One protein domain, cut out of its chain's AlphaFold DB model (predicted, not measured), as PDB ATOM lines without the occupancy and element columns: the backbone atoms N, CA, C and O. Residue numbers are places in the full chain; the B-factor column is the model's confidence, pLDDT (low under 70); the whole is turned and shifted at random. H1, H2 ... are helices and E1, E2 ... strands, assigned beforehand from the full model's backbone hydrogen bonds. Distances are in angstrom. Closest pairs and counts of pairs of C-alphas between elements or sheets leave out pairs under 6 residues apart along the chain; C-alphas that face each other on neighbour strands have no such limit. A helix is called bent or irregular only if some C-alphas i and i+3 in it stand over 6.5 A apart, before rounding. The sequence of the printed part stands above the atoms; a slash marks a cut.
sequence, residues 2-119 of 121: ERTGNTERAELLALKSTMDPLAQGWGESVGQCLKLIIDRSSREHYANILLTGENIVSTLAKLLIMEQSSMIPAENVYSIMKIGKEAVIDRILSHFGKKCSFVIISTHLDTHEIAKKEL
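What this domain is: This is residues 2 to 119 of the 121 residues of the protein "Eyes absent homolog" of Brugia timori (UniProt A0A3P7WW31). A tiny sheet of two short parallel strands, E1 and E2, sits in the middle between two short helices, H3 on one side and H4 on the other, with the last helix, H5, beyond H4. Two long helices, H1 and H2, meet near their ends in an L, and the free first residues of H1, 2 to 8, stick out as an arm. The printed part has 118 residues, with five named helices and two named strands in the order H1, H2, E1, H3, E2, H4, H5, and its class is mostly helix. It is only just loose, close to compact, with a radius of gyration of the C-alphas of 16.5 A and spans of 50 by 35 by 29 A.

How they stand to each other: E1, residues 50 to 52, and E2, residues 77 to 79, are parallel neighbours with 20 degrees between their directions. Across them N 78 and O 50 are 2.8 A apart and N 52 and O 78 2.9 A, both within hydrogen-bond range. With H3, residues 56 to 65, they form a strand-helix-strand unit, two parallel neighbour strands with a helix between them along the chain, and its crossover is right-handed. The closest C-alphas of H3 and E2 are those of Ile 56 and Ser 79, 5.9 A apart. The closest C-alphas of E2 and H4, residues 85 to 96, are those of Tyr 78 and Val 88, 7.0 A apart. H4 and H5, residues 109 to 117, are close but not clearly touching, the closest C-alphas being those of Glu 86 and Ile 114 at 6.8 A. They run the same way at a steep tilt of 47 degrees. H1, residues 2 to 22, and H2, residues 26 to 44, are close but not clearly touching, with the C-alphas of Asp 20 and Gly 27 closest at 7.6 A. Their lines are about perpendicular, at 80 degrees. H1 and H3 are only just apart, their closest C-alphas 8.2 A from each other. Every O i to N i+4 pair is within hydrogen-bond range in H3, H4 and H5, against 15 of 17 in H1 and 13 of 15 in H2.

Where its parts are: H1 begins at C-alpha 2, (-85.304, 85.336, 64.781), and is 31.3 A long; it is only just irregular, with C-alphas 18 and 21 6.7 A apart. H2 is 26.4 A long, H4 16.8 A, H3 14.2 A and H5 12.7 A. E1 measures 6.3 A from C-alpha 50, (-87.050, 53.240, 67.964), and E2 6.8 A. H5 ends at C-alpha 117, (-86.081, 34.483, 73.391).

The domain as a whole: The two C-alphas farthest apart, those of Arg 3 and Lys 117, are 52.8 A from each other. The printed part has no cut. The links from H3 to E2, 11 residues, and from H4 to H5, 12 residues, are long. The mean pLDDT of the printed part is 91.6, and residues 2 to 4 and 42 to 44 are under 70.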
ATOM      1  N   GLU A   2     -85.546  85.916  66.127       60.75
ATOM      2  CA  GLU A   2     -85.304  85.336  64.781       60.75
ATOM      3  C   GLU A   2     -83.828  85.285  64.344       60.75
ATOM      4  O   GLU A   2     -83.405  84.323  63.710       60.75
ATOM      5  N   ARG A   3     -83.012  86.285  64.711       61.34
ATOM      6  CA  ARG A   3     -81.580  86.297  64.355       61.34
ATOM      7  C   ARG A   3     -80.792  85.143  64.982       61.34
ATOM      8  O   ARG A   3     -79.943  84.577  64.311       61.34
ATOM      9  N   THR A   4     -81.092  84.784  66.230       69.19
ATOM     10  CA  THR A   4     -80.383  83.727  66.968       69.19
ATOM     11  C   THR A   4     -80.669  82.347  66.376       69.19
ATOM     12  O   THR A   4     -79.734  81.602  66.108       69.19
ATOM     13  N   GLY A   5     -81.935  82.059  66.042       75.94
ATOM     14  CA  GLY A   5     -82.315  80.779  65.433       75.94
ATOM     15  C   GLY A   5     -81.706  80.553  64.043       75.94
ATOM     16  O   GLY A   5     -81.409  79.417  63.675       75.94
ATOM     17  N   ASN A   6     -81.453  81.622  63.279       81.88
ATOM     18  CA  ASN A   6     -80.752  81.512  61.996       81.88
ATOM     19  C   ASN A   6     -79.263  81.187  62.169       81.88
ATOM     20  O   ASN A   6     -78.726  80.405  61.386       81.88
ATOM     21  N   THR A   7     -78.605  81.751  63.186       91.12
ATOM     22  CA  THR A   7     -77.203  81.441  63.500       91.12
ATOM     23  C   THR A   7     -77.054  80.001  63.988       91.12
ATOM     24  O   THR A   7     -76.265  79.257  63.415       91.12
ATOM     25  N   GLU A   8     -77.872  79.570  64.949       90.62
ATOM     26  CA  GLU A   8     -77.849  78.198  65.483       90.62
ATOM     27  C   GLU A   8     -78.126  77.155  64.388       90.62
ATOM     28  O   GLU A   8     -77.472  76.113  64.315       90.62
ATOM     29  N   ARG A   9     -79.062  77.447  63.474       90.25
ATOM     30  CA  ARG A   9     -79.322  76.592  62.311       90.25
ATOM     31  C   ARG A   9     -78.117  76.517  61.372       90.25
ATOM     32  O   ARG A   9     -77.817  75.435  60.874       90.25
ATOM     33  N   ALA A  10     -77.452  77.640  61.107       93.44
ATOM     34  CA  ALA A  10     -76.269  77.668  60.251       93.44
ATOM     35  C   ALA A  10     -75.108  76.872  60.870       93.44
ATOM     36  O   ALA A  10     -74.467  76.088  60.172       93.44
ATOM     37  N   GLU A  11     -74.890  77.008  62.178       94.88
ATOM     38  CA  GLU A  11     -73.901  76.227  62.929       94.88
ATOM     39  C   GLU A  11     -74.217  74.730  62.892       94.88
ATOM     40  O   GLU A  11     -73.331  73.915  62.631       94.88
ATOM     41  N   LEU A  12     -75.490  74.356  63.064       91.75
ATOM     42  CA  LEU A  12     -75.915  72.963  62.965       91.75
ATOM     43  C   LEU A  12     -75.656  72.379  61.567       91.75
ATOM     44  O   LEU A  12     -75.172  71.254  61.448       91.75
ATOM     45  N   LEU A  13     -75.963  73.131  60.506       92.50
ATOM     46  CA  LEU A  13     -75.699  72.705  59.129       92.50
ATOM     47  C   LEU A  13     -74.195  72.553  58.860       92.50
ATOM     48  O   LEU A  13     -73.783  71.575  58.237       92.50
ATOM     49  N   ALA A  14     -73.371  73.471  59.369       94.69
ATOM     50  CA  ALA A  14     -71.916  73.379  59.261       94.69
ATOM     51  C   ALA A  14     -71.362  72.143  59.996       94.69
ATOM     52  O   ALA A  14     -70.502  71.434  59.465       94.69
ATOM     53  N   LEU A  15     -71.894  71.840  61.186       92.69
ATOM     54  CA  LEU A  15     -71.533  70.643  61.946       92.69
ATOM     55  C   LEU A  15     -71.882  69.362  61.176       92.69
ATOM     56  O   LEU A  15     -71.030  68.484  61.044       92.69
ATOM     57  N   LYS A  16     -73.100  69.272  60.624       90.38
ATOM     58  CA  LYS A  16     -73.527  68.129  59.797       90.38
ATOM     59  C   LYS A  16     -72.604  67.926  58.597       90.38
ATOM     60  O   LYS A  16     -72.055  66.843  58.433       90.38
ATOM     61  N   SER A  17     -72.329  68.997  57.846       91.12
ATOM     62  CA  SER A  17     -71.440  68.947  56.678       91.12
ATOM     63  C   SER A  17     -70.023  68.473  57.018       91.12
ATOM     64  O   SER A  17     -69.348  67.907  56.161       91.12
ATOM     65  N   THR A  18     -69.560  68.716  58.246       93.38
ATOM     66  CA  THR A  18     -68.250  68.248  58.722       93.38
ATOM     67  C   THR A  18     -68.293  66.777  59.143       93.38
ATOM     68  O   THR A  18     -67.308  66.056  58.985       93.38
ATOM     69  N   MET A  19     -69.423  66.317  59.681       90.19
ATOM     70  CA  MET A  19     -69.571  64.976  60.246       90.19
ATOM     71  C   MET A  19     -69.945  63.913  59.206       90.19
ATOM     72  O   MET A  19     -69.511  62.770  59.341       90.19
ATOM     73  N   ASP A  20     -70.687  64.269  58.156       88.19
ATOM     74  CA  ASP A  20     -71.152  63.317  57.138       88.19
ATOM     75  C   ASP A  20     -70.017  62.528  56.451       88.19
ATOM     76  O   ASP A  20     -70.144  61.303  56.335       88.19
ATOM     77  N   PRO A  21     -68.874  63.141  56.067       91.50
ATOM     78  CA  PRO A  21     -67.743  62.396  55.512       91.50
ATOM     79  C   PRO A  21     -67.110  61.429  56.521       91.50
ATOM     80  O   PRO A  21     -66.699  60.331  56.149       91.50
ATOM     81  N   LEU A  22     -67.057  61.810  57.804       94.25
ATOM     82  CA  LEU A  22     -66.509  60.968  58.876       94.25
ATOM     83  C   LEU A  22     -67.411  59.763  59.155       94.25
ATOM     84  O   LEU A  22     -66.925  58.665  59.415       94.25
ATOM     85  N   ALA A  23     -68.723  59.972  59.068       91.06
ATOM     86  CA  ALA A  23     -69.734  58.935  59.212       91.06
ATOM     87  C   ALA A  23     -69.965  58.132  57.920       91.06
ATOM     88  O   ALA A  23     -70.814  57.243  57.917       91.06
ATOM     89  N   GLN A  24     -69.253  58.441  56.829       93.06
ATOM     90  CA  GLN A  24     -69.368  57.768  55.529       93.06
ATOM     91  C   GLN A  24     -70.822  57.658  55.027       93.06
ATOM     92  O   GLN A  24     -71.229  56.635  54.482       93.06
ATOM     93  N   GLY A  25     -71.636  58.694  55.255       88.50
ATOM     94  CA  GLY A  25     -73.044  58.692  54.839       88.50
ATOM     95  C   GLY A  25     -73.947  57.715  55.612       88.50
ATOM     96  O   GLY A  25     -75.042  57.388  55.146       88.50
ATOM     97  N   TRP A  26     -73.536  57.249  56.798       91.44
ATOM     98  CA  TRP A  26     -74.337  56.345  57.634       91.44
ATOM     99  C   TRP A  26     -75.735  56.902  57.937       91.44
ATOM    100  O   TRP A  26     -76.729  56.188  57.813       91.44
ATOM    101  N   GLY A  27     -75.828  58.188  58.297       90.25
ATOM    102  CA  GLY A  27     -77.102  58.845  58.605       90.25
ATOM    103  C   GLY A  27     -78.068  58.858  57.419       90.25
ATOM    104  O   GLY A  27     -79.249  58.549  57.587       90.25
ATOM    105  N   GLU A  28     -77.550  59.138  56.220       91.19
ATOM    106  CA  GLU A  28     -78.322  59.097  54.977       91.19
ATOM    107  C   GLU A  28     -78.781  57.671  54.659       91.19
ATOM    108  O   GLU A  28     -79.962  57.447  54.407       91.19
ATOM    109  N   SER A  29     -77.875  56.694  54.752       93.94
ATOM    110  CA  SER A  29     -78.178  55.282  54.489       93.94
ATOM    111  C   SER A  29     -79.284  54.756  55.411       93.94
ATOM    112  O   SER A  29     -80.239  54.126  54.955       93.94
ATOM    113  N   VAL A  30     -79.208  55.071  56.709       94.38
ATOM    114  CA  VAL A  30     -80.264  54.737  57.679       94.38
ATOM    115  C   VAL A  30     -81.573  55.445  57.324       94.38
ATOM    116  O   VAL A  30     -82.628  54.809  57.326       94.38
ATOM    117  N   GLY A  31     -81.520  56.733  56.974       95.12
ATOM    118  CA  GLY A  31     -82.693  57.496  56.544       95.12
ATOM    119  C   GLY A  31     -83.383  56.885  55.321       95.12
ATOM    120  O   GLY A  31     -84.604  56.743  55.310       95.12
ATOM    121  N   GLN A  32     -82.620  56.440  54.322       95.31
ATOM    122  CA  GLN A  32     -83.162  55.763  53.141       95.31
ATOM    123  C   GLN A  32     -83.876  54.454  53.514       95.31
ATOM    124  O   GLN A  32     -84.996  54.220  53.058       95.31
ATOM    125  N   CYS A  33     -83.291  53.635  54.394       95.62
ATOM    126  CA  CYS A  33     -83.931  52.413  54.893       95.62
ATOM    127  C   CYS A  33     -85.250  52.701  55.627       95.62
ATOM    128  O   CYS A  33     -86.271  52.075  55.332       95.62
ATOM    129  N   LEU A  34     -85.253  53.672  56.545       96.06
ATOM    130  CA  LEU A  34     -86.449  54.070  57.294       96.06
ATOM    131  C   LEU A  34     -87.552  54.582  56.360       96.06
ATOM    132  O   LEU A  34     -88.718  54.207  56.515       96.06
ATOM    133  N   LYS A  35     -87.184  55.394  55.364       94.62
ATOM    134  CA  LYS A  35     -88.109  55.926  54.364       94.62
ATOM    135  C   LYS A  35     -88.736  54.820  53.520       94.62
ATOM    136  O   LYS A  35     -89.950  54.809  53.351       94.62
ATOM    137  N   LEU A  36     -87.939  53.857  53.051       94.25
ATOM    138  CA  LEU A  36     -88.436  52.719  52.271       94.25
ATOM    139  C   LEU A  36     -89.513  51.921  53.023       94.25
ATOM    140  O   LEU A  36     -90.475  51.464  52.405       94.25
ATOM    141  N   ILE A  37     -89.369  51.764  54.341       93.62
ATOM    142  CA  ILE A  37     -90.361  51.081  55.185       93.62
ATOM    143  C   ILE A  37     -91.676  51.872  55.222       93.62
ATOM    144  O   ILE A  37     -92.749  51.294  55.032       93.62
ATOM    145  N   ILE A  38     -91.603  53.195  55.400       90.94
ATOM    146  CA  ILE A  38     -92.785  54.069  55.408       90.94
ATOM    147  C   ILE A  38     -93.476  54.094  54.042       90.94
ATOM    148  O   ILE A  38     -94.692  53.914  53.977       90.94
ATOM    149  N   ASP A  39     -92.722  54.225  52.950       90.31
ATOM    150  CA  ASP A  39     -93.273  54.264  51.589       90.31
ATOM    151  C   ASP A  39     -94.055  52.973  51.259       90.31
ATOM    152  O   ASP A  39     -95.124  53.010  50.633       90.31
ATOM    153  N   ARG A  40     -93.577  51.817  51.747       86.94
ATOM    154  CA  ARG A  40     -94.257  50.514  51.611       86.94
ATOM    155  C   ARG A  40     -95.458  50.335  52.541       86.94
ATOM    156  O   ARG A  40     -96.337  49.530  52.235       86.94
ATOM    157  N   SER A  41     -95.538  51.077  53.647       77.25
ATOM    158  CA  SER A  41     -96.638  50.966  54.617       77.25
ATOM    159  C   SER A  41     -98.013  51.258  54.004       77.25
ATOM    160  O   SER A  41     -99.008  50.663  54.412       77.25
ATOM    161  N   SER A  42     -98.058  52.058  52.930       66.25
ATOM    162  CA  SER A  42     -99.264  52.287  52.116       66.25
ATOM    163  C   SER A  42     -99.909  51.007  51.555       66.25
ATOM    164  O   SER A  42    -101.068  51.041  51.142       66.25
ATOM    165  N   ARG A  43     -99.175  49.885  51.531       60.91
ATOM    166  CA  ARG A  43     -99.613  48.597  50.974       60.91
ATOM    167  C   ARG A  43     -99.643  47.461  51.998       60.91
ATOM    168  O   ARG A  43    -100.467  46.565  51.860       60.91
ATOM    169  N   GLU A  44     -98.751  47.483  52.992       62.50
ATOM    170  CA  GLU A  44     -98.455  46.311  53.839       62.50
ATOM    171  C   GLU A  44     -98.364  46.620  55.355       62.50
ATOM    172  O   GLU A  44     -97.892  45.787  56.123       62.50
ATOM    173  N   HIS A  45     -98.862  47.781  55.813       83.56
ATOM    174  CA  HIS A  45     -98.944  48.172  57.237       83.56
ATOM    175  C   HIS A  45     -97.628  48.001  58.027       83.56
ATOM    176  O   HIS A  45     -97.579  47.343  59.067       83.56
ATOM    177  N   TYR A  46     -96.554  48.630  57.548       91.50
ATOM    178  CA  TYR A  46     -95.263  48.670  58.241       91.50
ATOM    179  C   TYR A  46     -95.135  49.871  59.184       91.50
ATOM    180  O   TYR A  46     -95.699  50.937  58.928       91.50
ATOM    181  N   ALA A  47     -94.332  49.719  60.240       92.81
ATOM    182  CA  ALA A  47     -93.994  50.790  61.170       92.81
ATOM    183  C   ALA A  47     -92.513  50.730  61.564       92.81
ATOM    184  O   ALA A  47     -91.991  49.658  61.867       92.81
ATOM    185  N   ASN A  48     -91.856  51.891  61.606       96.25
ATOM    186  CA  ASN A  48     -90.562  52.029  62.265       96.25
ATOM    187  C   ASN A  48     -90.778  52.294  63.757       96.25
ATOM    188  O   ASN A  48     -91.622  53.115  64.127       96.25
ATOM    189  N   ILE A  49     -89.993  51.621  64.595       96.75
ATOM    190  CA  ILE A  49     -90.015  51.747  66.054       96.75
ATOM    191  C   ILE A  49     -88.580  51.964  66.525       96.75
ATOM    192  O   ILE A  49     -87.680  51.236  66.106       96.75
ATOM    193  N   LEU A  50     -88.363  52.952  67.394       97.62
ATOM    194  CA  LEU A  50     -87.050  53.240  67.964       97.62
ATOM    195  C   LEU A  50     -87.012  52.865  69.440       97.62
ATOM    196  O   LEU A  50     -87.717  53.444  70.264       97.62
ATOM    197  N   LEU A  51     -86.118  51.941  69.774       97.00
ATOM    198  CA  LEU A  51     -85.758  51.612  71.144       97.00
ATOM    199  C   LEU A  51     -84.474  52.360  71.522       97.00
ATOM    200  O   LEU A  51     -83.460  52.214  70.844       97.00
ATOM    201  N   THR A  52     -84.496  53.150  72.594       96.81
ATOM    202  CA  THR A  52     -83.374  54.024  72.982       96.81
ATOM    203  C   THR A  52     -82.954  53.838  74.437       96.81
ATOM    204  O   THR A  52     -83.794  53.681  75.326       96.81
ATOM    205  N   GLY A  53     -81.642  53.902  74.687       95.81
ATOM    206  CA  GLY A  53     -81.035  53.976  76.022       95.81
ATOM    207  C   GLY A  53     -81.061  55.369  76.652       95.81
ATOM    208  O   GLY A  53     -80.593  55.537  77.771       95.81
ATOM    209  N   GLU A  54     -81.583  56.371  75.950       95.50
ATOM    210  CA  GLU A  54     -81.564  57.767  76.380       95.50
ATOM    211  C   GLU A  54     -82.918  58.233  76.917       95.50
ATOM    212  O   GLU A  54     -83.944  57.561  76.786       95.50
ATOM    213  N   ASN A  55     -82.944  59.434  77.502       95.12
ATOM    214  CA  ASN A  55     -84.196  60.116  77.804       95.12
ATOM    215  C   ASN A  55     -84.976  60.404  76.507       95.12
ATOM    216  O   ASN A  55     -84.396  60.831  75.508       95.12
ATOM    217  N   ILE A  56     -86.300  60.234  76.558       95.44
ATOM    218  CA  ILE A  56     -87.200  60.452  75.421       95.44
ATOM    219  C   ILE A  56     -87.030  61.838  74.781       95.44
ATOM    220  O   ILE A  56     -86.975  61.938  73.561       95.44
ATOM    221  N   VAL A  57     -86.850  62.895  75.579       96.31
ATOM    222  CA  VAL A  57     -86.663  64.270  75.089       96.31
ATOM    223  C   VAL A  57     -85.366  64.390  74.286       96.31
ATOM    224  O   VAL A  57     -85.373  64.957  73.197       96.31
ATOM    225  N   SER A  58     -84.271  63.795  74.777       96.56
ATOM    226  CA  SER A  58     -82.987  63.747  74.058       96.56
ATOM    227  C   SER A  58     -83.123  62.999  72.735       96.56
ATOM    228  O   SER A  58     -82.676  63.479  71.695       96.56
ATOM    229  N   THR A  59     -83.785  61.841  72.749       97.62
ATOM    230  CA  THR A  59     -83.968  61.034  71.537       97.62
ATOM    231  C   THR A  59     -84.829  61.748  70.495       97.62
ATOM    232  O   THR A  59     -84.463  61.767  69.323       97.62
ATOM    233  N   LEU A  60     -85.924  62.395  70.899       97.75
ATOM    234  CA  LEU A  60     -86.765  63.166  69.979       97.75
ATOM    235  C   LEU A  60     -86.012  64.366  69.388       97.75
ATOM    236  O   LEU A  60     -86.103  64.613  68.185       97.75
ATOM    237  N   ALA A  61     -85.211  65.070  70.195       96.56
ATOM    238  CA  ALA A  61     -84.350  66.143  69.701       96.56
ATOM    239  C   ALA A  61     -83.331  65.626  68.671       96.56
ATOM    240  O   ALA A  61     -83.157  66.239  67.619       96.56
ATOM    241  N   LYS A  62     -82.711  64.465  68.921       95.19
ATOM    242  CA  LYS A  62     -81.805  63.818  67.960       95.19
ATOM    243  C   LYS A  62     -82.510  63.436  66.666       95.19
ATOM    244  O   LYS A  62     -81.963  63.705  65.607       95.19
ATOM    245  N   LEU A  63     -83.721  62.882  66.717       96.31
ATOM    246  CA  LEU A  63     -84.486  62.566  65.504       96.31
ATOM    247  C   LEU A  63     -84.786  63.811  64.659       96.31
ATOM    248  O   LEU A  63     -84.713  63.741  63.436       96.31
ATOM    249  N   LEU A  64     -85.085  64.951  65.291       94.25
ATOM    250  CA  LEU A  64     -85.272  66.228  64.592       94.25
ATOM    251  C   LEU A  64     -83.964  66.727  63.975       94.25
ATOM    252  O   LEU A  64     -83.932  67.085  62.800       94.25
ATOM    253  N   ILE A  65     -82.879  66.708  64.753       91.88
ATOM    254  CA  ILE A  65     -81.551  67.113  64.288       91.88
ATOM    255  C   ILE A  65     -81.097  66.227  63.126       91.88
ATOM    256  O   ILE A  65     -80.574  66.749  62.153       91.88
ATOM    257  N   MET A  66     -81.337  64.921  63.177       90.88
ATOM    258  CA  MET A  66     -80.970  63.970  62.124       90.88
ATOM    259  C   MET A  66     -81.969  63.928  60.960       90.88
ATOM    260  O   MET A  66     -81.786  63.129  60.050       90.88
ATOM    261  N   GLU A  67     -83.018  64.762  60.975       92.19
ATOM    262  CA  GLU A  67     -84.064  64.814  59.939       92.19
ATOM    263  C   GLU A  67     -84.794  63.466  59.735       92.19
ATOM    264  O   GLU A  67     -85.286  63.148  58.656       92.19
ATOM    265  N   GLN A  68     -84.900  62.675  60.808       95.00
ATOM    266  CA  GLN A  68     -85.510  61.339  60.824       95.00
ATOM    267  C   GLN A  68     -86.900  61.297  61.481       95.00
ATOM    268  O   GLN A  68     -87.579  60.270  61.437       95.00
ATOM    269  N   SER A  69     -87.355  62.406  62.069       95.19
ATOM    270  CA  SER A  69     -88.615  62.477  62.828       95.19
ATOM    271  C   SER A  69     -89.874  62.178  62.007       95.19
ATOM    272  O   SER A  69     -90.851  61.681  62.555       95.19
ATOM    273  N   SER A  70     -89.871  62.439  60.698       93.50
ATOM    274  CA  SER A  70     -91.004  62.120  59.814       93.50
ATOM    275  C   SER A  70     -91.155  60.620  59.545       93.50
ATOM    276  O   SER A  70     -92.227  60.176  59.143       93.50
ATOM    277  N   MET A  71     -90.092  59.840  59.761       95.31
ATOM    278  CA  MET A  71     -90.066  58.398  59.506       95.31
ATOM    279  C   MET A  71     -90.268  57.561  60.771       95.31
ATOM    280  O   MET A  71     -90.558  56.368  60.664       95.31
ATOM    281  N   ILE A  72     -90.097  58.159  61.954       96.56
ATOM    282  CA  ILE A  72     -90.273  57.516  63.260       96.56
ATOM    283  C   ILE A  72     -91.180  58.419  64.111       96.56
ATOM    284  O   ILE A  72     -90.684  59.366  64.729       96.56
ATOM    285  N   PRO A  73     -92.499  58.147  64.142       93.50
ATOM    286  CA  PRO A  73     -93.444  58.901  64.961       93.50
ATOM    287  C   PRO A  73     -93.062  58.877  66.445       93.50
ATOM    288  O   PRO A  73     -92.495  57.895  66.930       93.50
ATOM    289  N   ALA A  74     -93.383  59.939  67.186       96.00
ATOM    290  CA  ALA A  74     -92.978  60.076  68.587       96.00
ATOM    291  C   ALA A  74     -93.575  58.979  69.488       96.00
ATOM    292  O   ALA A  74     -92.923  58.518  70.423       96.00
ATOM    293  N   GLU A  75     -94.788  58.522  69.176       94.75
ATOM    294  CA  GLU A  75     -95.470  57.398  69.820       94.75
ATOM    295  C   GLU A  75     -94.738  56.058  69.643       94.75
ATOM    296  O   GLU A  75     -94.890  55.167  70.477       94.75
ATOM    297  N   ASN A  76     -93.892  55.948  68.614       96.31
ATOM    298  CA  ASN A  76     -93.083  54.768  68.321       96.31
ATOM    299  C   ASN A  76     -91.658  54.861  68.894       96.31
ATOM    300  O   ASN A  76     -90.806  54.031  68.567       96.31
ATOM    301  N   VAL A  77     -91.371  55.854  69.742       97.75
ATOM    302  CA  VAL A  77     -90.081  55.986  70.428       97.75
ATOM    303  C   VAL A  77     -90.213  55.519  71.874       97.75
ATOM    304  O   VAL A  77     -90.939  56.103  72.680       97.75
ATOM    305  N   TYR A  78     -89.456  54.487  72.234       97.56
ATOM    306  CA  TYR A  78     -89.500  53.873  73.554       97.56
ATOM    307  C   TYR A  78     -88.140  53.946  74.247       97.56
ATOM    308  O   TYR A  78     -87.140  53.433  73.752       97.56
ATOM    309  N   SER A  79     -88.107  54.553  75.435       96.75
ATOM    310  CA  SER A  79     -86.907  54.626  76.275       96.75
ATOM    311  C   SER A  79     -86.844  53.467  77.268       96.75
ATOM    312  O   SER A  79     -87.795  53.236  78.021       96.75
ATOM    313  N   ILE A  80     -85.698  52.785  77.330       96.88
ATOM    314  CA  ILE A  80     -85.457  51.682  78.278       96.88
ATOM    315  C   ILE A  80     -85.011  52.160  79.664       96.88
ATOM    316  O   ILE A  80     -84.933  51.351  80.585       96.88
ATOM    317  N   MET A  81     -84.768  53.464  79.839       93.88
ATOM    318  CA  MET A  81     -84.208  54.061  81.062       93.88
ATOM    319  C   MET A  81     -84.949  53.671  82.347       93.88
ATOM    320  O   MET A  81     -84.328  53.519  83.392       93.88
ATOM    321  N   LYS A  82     -86.284  53.551  82.293       91.88
ATOM    322  CA  LYS A  82     -87.113  53.376  83.496       91.88
ATOM    323  C   LYS A  82     -87.392  51.917  83.847       91.88
ATOM    324  O   LYS A  82     -87.418  51.579  85.023       91.88
ATOM    325  N   ILE A  83     -87.684  51.091  82.845       93.88
ATOM    326  CA  ILE A  83     -88.204  49.728  83.059       93.88
ATOM    327  C   ILE A  83     -87.294  48.642  82.476       93.88
ATOM    328  O   ILE A  83     -87.593  47.463  82.619       93.88
ATOM    329  N   GLY A  84     -86.174  49.022  81.857       95.31
ATOM    330  CA  GLY A  84     -85.245  48.088  81.233       95.31
ATOM    331  C   GLY A  84     -85.680  47.645  79.837       95.31
ATOM    332  O   GLY A  84     -86.779  47.930  79.368       95.31
ATOM    333  N   LYS A  85     -84.763  46.969  79.144       95.50
ATOM    334  CA  LYS A  85     -84.898  46.631  77.723       95.50
ATOM    335  C   LYS A  85     -85.977  45.581  77.456       95.50
ATOM    336  O   LYS A  85     -86.837  45.825  76.619       95.50
ATOM    337  N   GLU A  86     -85.955  44.469  78.193       95.62
ATOM    338  CA  GLU A  86     -86.942  43.384  78.060       95.62
ATOM    339  C   GLU A  86     -88.371  43.901  78.253       95.62
ATOM    340  O   GLU A  86     -89.196  43.770  77.359       95.62
ATOM    341  N   ALA A  87     -88.640  44.613  79.353       96.31
ATOM    342  CA  ALA A  87     -89.982  45.117  79.642       96.31
ATOM    343  C   ALA A  87     -90.497  46.122  78.594       96.31
ATOM    344  O   ALA A  87     -91.701  46.207  78.346       96.31
ATOM    345  N   VAL A  88     -89.608  46.908  77.973       96.88
ATOM    346  CA  VAL A  88     -90.009  47.776  76.859       96.88
ATOM    347  C   VAL A  88     -90.316  46.962  75.605       96.88
ATOM    348  O   VAL A  88     -91.309  47.258  74.942       96.88
ATOM    349  N   ILE A  89     -89.512  45.944  75.285       95.75
ATOM    350  CA  ILE A  89     -89.777  45.045  74.153       95.75
ATOM    351  C   ILE A  89     -91.130  44.348  74.352       95.75
ATOM    352  O   ILE A  89     -91.977  44.429  73.465       95.75
ATOM    353  N   ASP A  90     -91.411  43.810  75.539       94.69
ATOM    354  CA  ASP A  90     -92.707  43.196  75.867       94.69
ATOM    355  C   ASP A  90     -93.876  44.173  75.697       94.69
ATOM    356  O   ASP A  90     -94.948  43.818  75.191       94.69
ATOM    357  N   ARG A  91     -93.675  45.437  76.092       95.38
ATOM    358  CA  ARG A  91     -94.665  46.502  75.907       95.38
ATOM    359  C   ARG A  91     -94.913  46.799  74.428       95.38
ATOM    360  O   ARG A  91     -96.067  47.004  74.057       95.38
ATOM    361  N   ILE A  92     -93.869  46.816  73.599       95.56
ATOM    362  CA  ILE A  92     -93.979  46.991  72.143       95.56
ATOM    363  C   ILE A  92     -94.755  45.814  71.538       95.56
ATOM    364  O   ILE A  92     -95.758  46.030  70.856       95.56
ATOM    365  N   LEU A  93     -94.362  44.576  71.850       93.69
ATOM    366  CA  LEU A  93     -95.040  43.364  71.378       93.69
ATOM    367  C   LEU A  93     -96.525  43.353  71.767       93.69
ATOM    368  O   LEU A  93     -97.389  43.010  70.959       93.69
ATOM    369  N   SER A  94     -96.834  43.772  72.995       93.88
ATOM    370  CA  SER A  94     -98.207  43.862  73.497       93.88
ATOM    371  C   SER A  94     -99.014  44.967  72.813       93.88
ATOM    372  O   SER A  94    -100.204  44.782  72.572       93.88
ATOM    373  N   HIS A  95     -98.384  46.102  72.495       94.06
ATOM    374  CA  HIS A  95     -99.039  47.241  71.852       94.06
ATOM    375  C   HIS A  95     -99.433  46.949  70.398       94.06
ATOM    376  O   HIS A  95    -100.575  47.196  70.019       94.06
ATOM    377  N   PHE A  96     -98.514  46.393  69.604       90.50
ATOM    378  CA  PHE A  96     -98.766  46.058  68.195       90.50
ATOM    379  C   PHE A  96     -99.491  44.712  68.026       90.50
ATOM    380  O   PHE A  96    -100.209  44.495  67.052       90.50
ATOM    381  N   GLY A  97     -99.375  43.825  69.015       88.31
ATOM    382  CA  GLY A  97    -100.079  42.554  69.074       88.31
ATOM    383  C   GLY A  97     -99.318  41.396  68.425       88.31
ATOM    384  O   GLY A  97     -98.519  41.547  67.504       88.31
ATOM    385  N   LYS A  98     -99.629  40.179  68.882       79.75
ATOM    386  CA  LYS A  98     -98.913  38.937  68.522       79.75
ATOM    387  C   LYS A  98     -99.048  38.499  67.056       79.75
ATOM    388  O   LYS A  98     -98.407  37.537  66.654       79.75
ATOM    389  N   LYS A  99     -99.919  39.144  66.273       85.38
ATOM    390  CA  LYS A  99    -100.090  38.856  64.837       85.38
ATOM    391  C   LYS A  99     -99.091  39.621  63.963       85.38
ATOM    392  O   LYS A  99     -98.921  39.262  62.802       85.38
ATOM    393  N   CYS A 100     -98.452  40.660  64.501       90.00
ATOM    394  CA  CYS A 100     -97.409  41.394  63.800       90.00
ATOM    395  C   CYS A 100     -96.120  40.570  63.750       90.00
ATOM    396  O   CYS A 100     -95.761  39.884  64.704       90.00
ATOM    397  N   SER A 101     -95.415  40.653  62.623       91.50
ATOM    398  CA  SER A 101     -94.037  40.172  62.532       91.50
ATOM    399  C   SER A 101     -93.101  41.291  62.964       91.50
ATOM    400  O   SER A 101     -93.199  42.403  62.451       91.50
ATOM    401  N   PHE A 102     -92.191  40.987  63.884       93.81
ATOM    402  CA  PHE A 102     -91.187  41.929  64.362       93.81
ATOM    403  C   PHE A 102     -89.835  41.589  63.742       93.81
ATOM    404  O   PHE A 102     -89.509  40.415  63.557       93.81
ATOM    405  N   VAL A 103     -89.070  42.631  63.424       94.56
ATOM    406  CA  VAL A 103     -87.671  42.538  63.007       94.56
ATOM    407  C   VAL A 103     -86.872  43.473  63.901       94.56
ATOM    408  O   VAL A 103     -87.205  44.657  63.993       94.56
ATOM    409  N   ILE A 104     -85.842  42.959  64.571       95.69
ATOM    410  CA  ILE A 104     -84.971  43.758  65.436       95.69
ATOM    411  C   ILE A 104     -83.650  44.045  64.727       95.69
ATOM    412  O   ILE A 104     -82.885  43.148  64.385       95.69
ATOM    413  N   ILE A 105     -83.350  45.333  64.571       95.50
ATOM    414  CA  ILE A 105     -82.070  45.824  64.063       95.50
ATOM    415  C   ILE A 105     -81.327  46.456  65.238       95.50
ATOM    416  O   ILE A 105     -81.775  47.449  65.807       95.50
ATOM    417  N   SER A 106     -80.203  45.863  65.632       94.94
ATOM    418  CA  SER A 106     -79.376  46.342  66.739       94.94
ATOM    419  C   SER A 106     -77.922  45.954  66.510       94.94
ATOM    420  O   SER A 106     -77.636  44.991  65.806       94.94
ATOM    421  N   THR A 107     -77.005  46.707  67.108       93.44
ATOM    422  CA  THR A 107     -75.586  46.340  67.227       93.44
ATOM    423  C   THR A 107     -75.265  45.728  68.593       93.44
ATOM    424  O   THR A 107     -74.142  45.280  68.827       93.44
ATOM    425  N   HIS A 108     -76.227  45.710  69.520       94.62
ATOM    426  CA  HIS A 108     -76.023  45.250  70.888       94.62
ATOM    427  C   HIS A 108     -76.404  43.774  71.053       94.62
ATOM    428  O   HIS A 108     -77.559  43.394  70.847       94.62
ATOM    429  N   LEU A 109     -75.444  42.958  71.506       93.69
ATOM    430  CA  LEU A 109     -75.602  41.509  71.690       93.69
ATOM    431  C   LEU A 109     -76.792  41.138  72.584       93.69
ATOM    432  O   LEU A 109     -77.570  40.255  72.241       93.69
ATOM    433  N   ASP A 110     -76.976  41.851  73.693       93.31
ATOM    434  CA  ASP A 110     -78.086  41.622  74.623       93.31
ATOM    435  C   ASP A 110     -79.467  41.785  73.961       93.31
ATOM    436  O   ASP A 110     -80.424  41.111  74.323       93.31
ATOM    437  N   THR A 111     -79.568  42.635  72.940       93.69
ATOM    438  CA  THR A 111     -80.810  42.874  72.197       93.69
ATOM    439  C   THR A 111     -81.111  41.702  71.267       93.69
ATOM    440  O   THR A 111     -82.270  41.321  71.124       93.69
ATOM    441  N   HIS A 112     -80.078  41.085  70.688       92.25
ATOM    442  CA  HIS A 112     -80.229  39.869  69.889       92.25
ATOM    443  C   HIS A 112     -80.630  38.661  70.742       92.25
ATOM    444  O   HIS A 112     -81.436  37.847  70.297       92.25
ATOM    445  N   GLU A 113     -80.115  38.545  71.966       93.94
ATOM    446  CA  GLU A 113     -80.507  37.461  72.876       93.94
ATOM    447  C   GLU A 113     -81.978  37.577  73.304       93.94
ATOM    448  O   GLU A 113     -82.702  36.580  73.290       93.94
ATOM    449  N   ILE A 114     -82.460  38.795  73.576       93.62
ATOM    450  CA  ILE A 114     -83.889  39.033  73.840       93.62
ATOM    451  C   ILE A 114     -84.729  38.715  72.595       93.62
ATOM    452  O   ILE A 114     -85.744  38.033  72.704       93.62
ATOM    453  N   ALA A 115     -84.290  39.138  71.405       93.06
ATOM    454  CA  ALA A 115     -84.994  38.840  70.157       93.06
ATOM    455  C   ALA A 115     -85.167  37.326  69.940       93.06
ATOM    456  O   ALA A 115     -86.268  36.872  69.638       93.06
ATOM    457  N   LYS A 116     -84.113  36.531  70.176       92.50
ATOM    458  CA  LYS A 116     -84.173  35.061  70.091       92.50
ATOM    459  C   LYS A 116     -85.169  34.461  71.082       92.50
ATOM    460  O   LYS A 116     -85.933  33.576  70.704       92.50
ATOM    461  N   LYS A 117     -85.161  34.934  72.333       91.81
ATOM    462  CA  LYS A 117     -86.081  34.483  73.391       91.81
ATOM    463  C   LYS A 117     -87.543  34.759  73.025       91.81
ATOM    464  O   LYS A 117     -88.383  33.883  73.209       91.81
ATOM    465  N   GLU A 118     -87.815  35.925  72.444       88.44
ATOM    466  CA  GLU A 118     -89.155  36.353  72.018       88.44
ATOM    467  C   GLU A 118     -89.540  35.879  70.600       88.44
ATOM    468  O   GLU A 118     -90.590  36.256  70.080       88.44
ATOM    469  N   LEU A 119     -88.710  35.040  69.958       88.56
ATOM    470  CA  LEU A 119     -88.902  34.533  68.588       88.56
ATOM    471  C   LEU A 119     -89.058  35.648  67.532       88.56
ATOM    472  O   LEU A 119     -89.743  35.483  66.518       88.56
TER     473      LEU A 119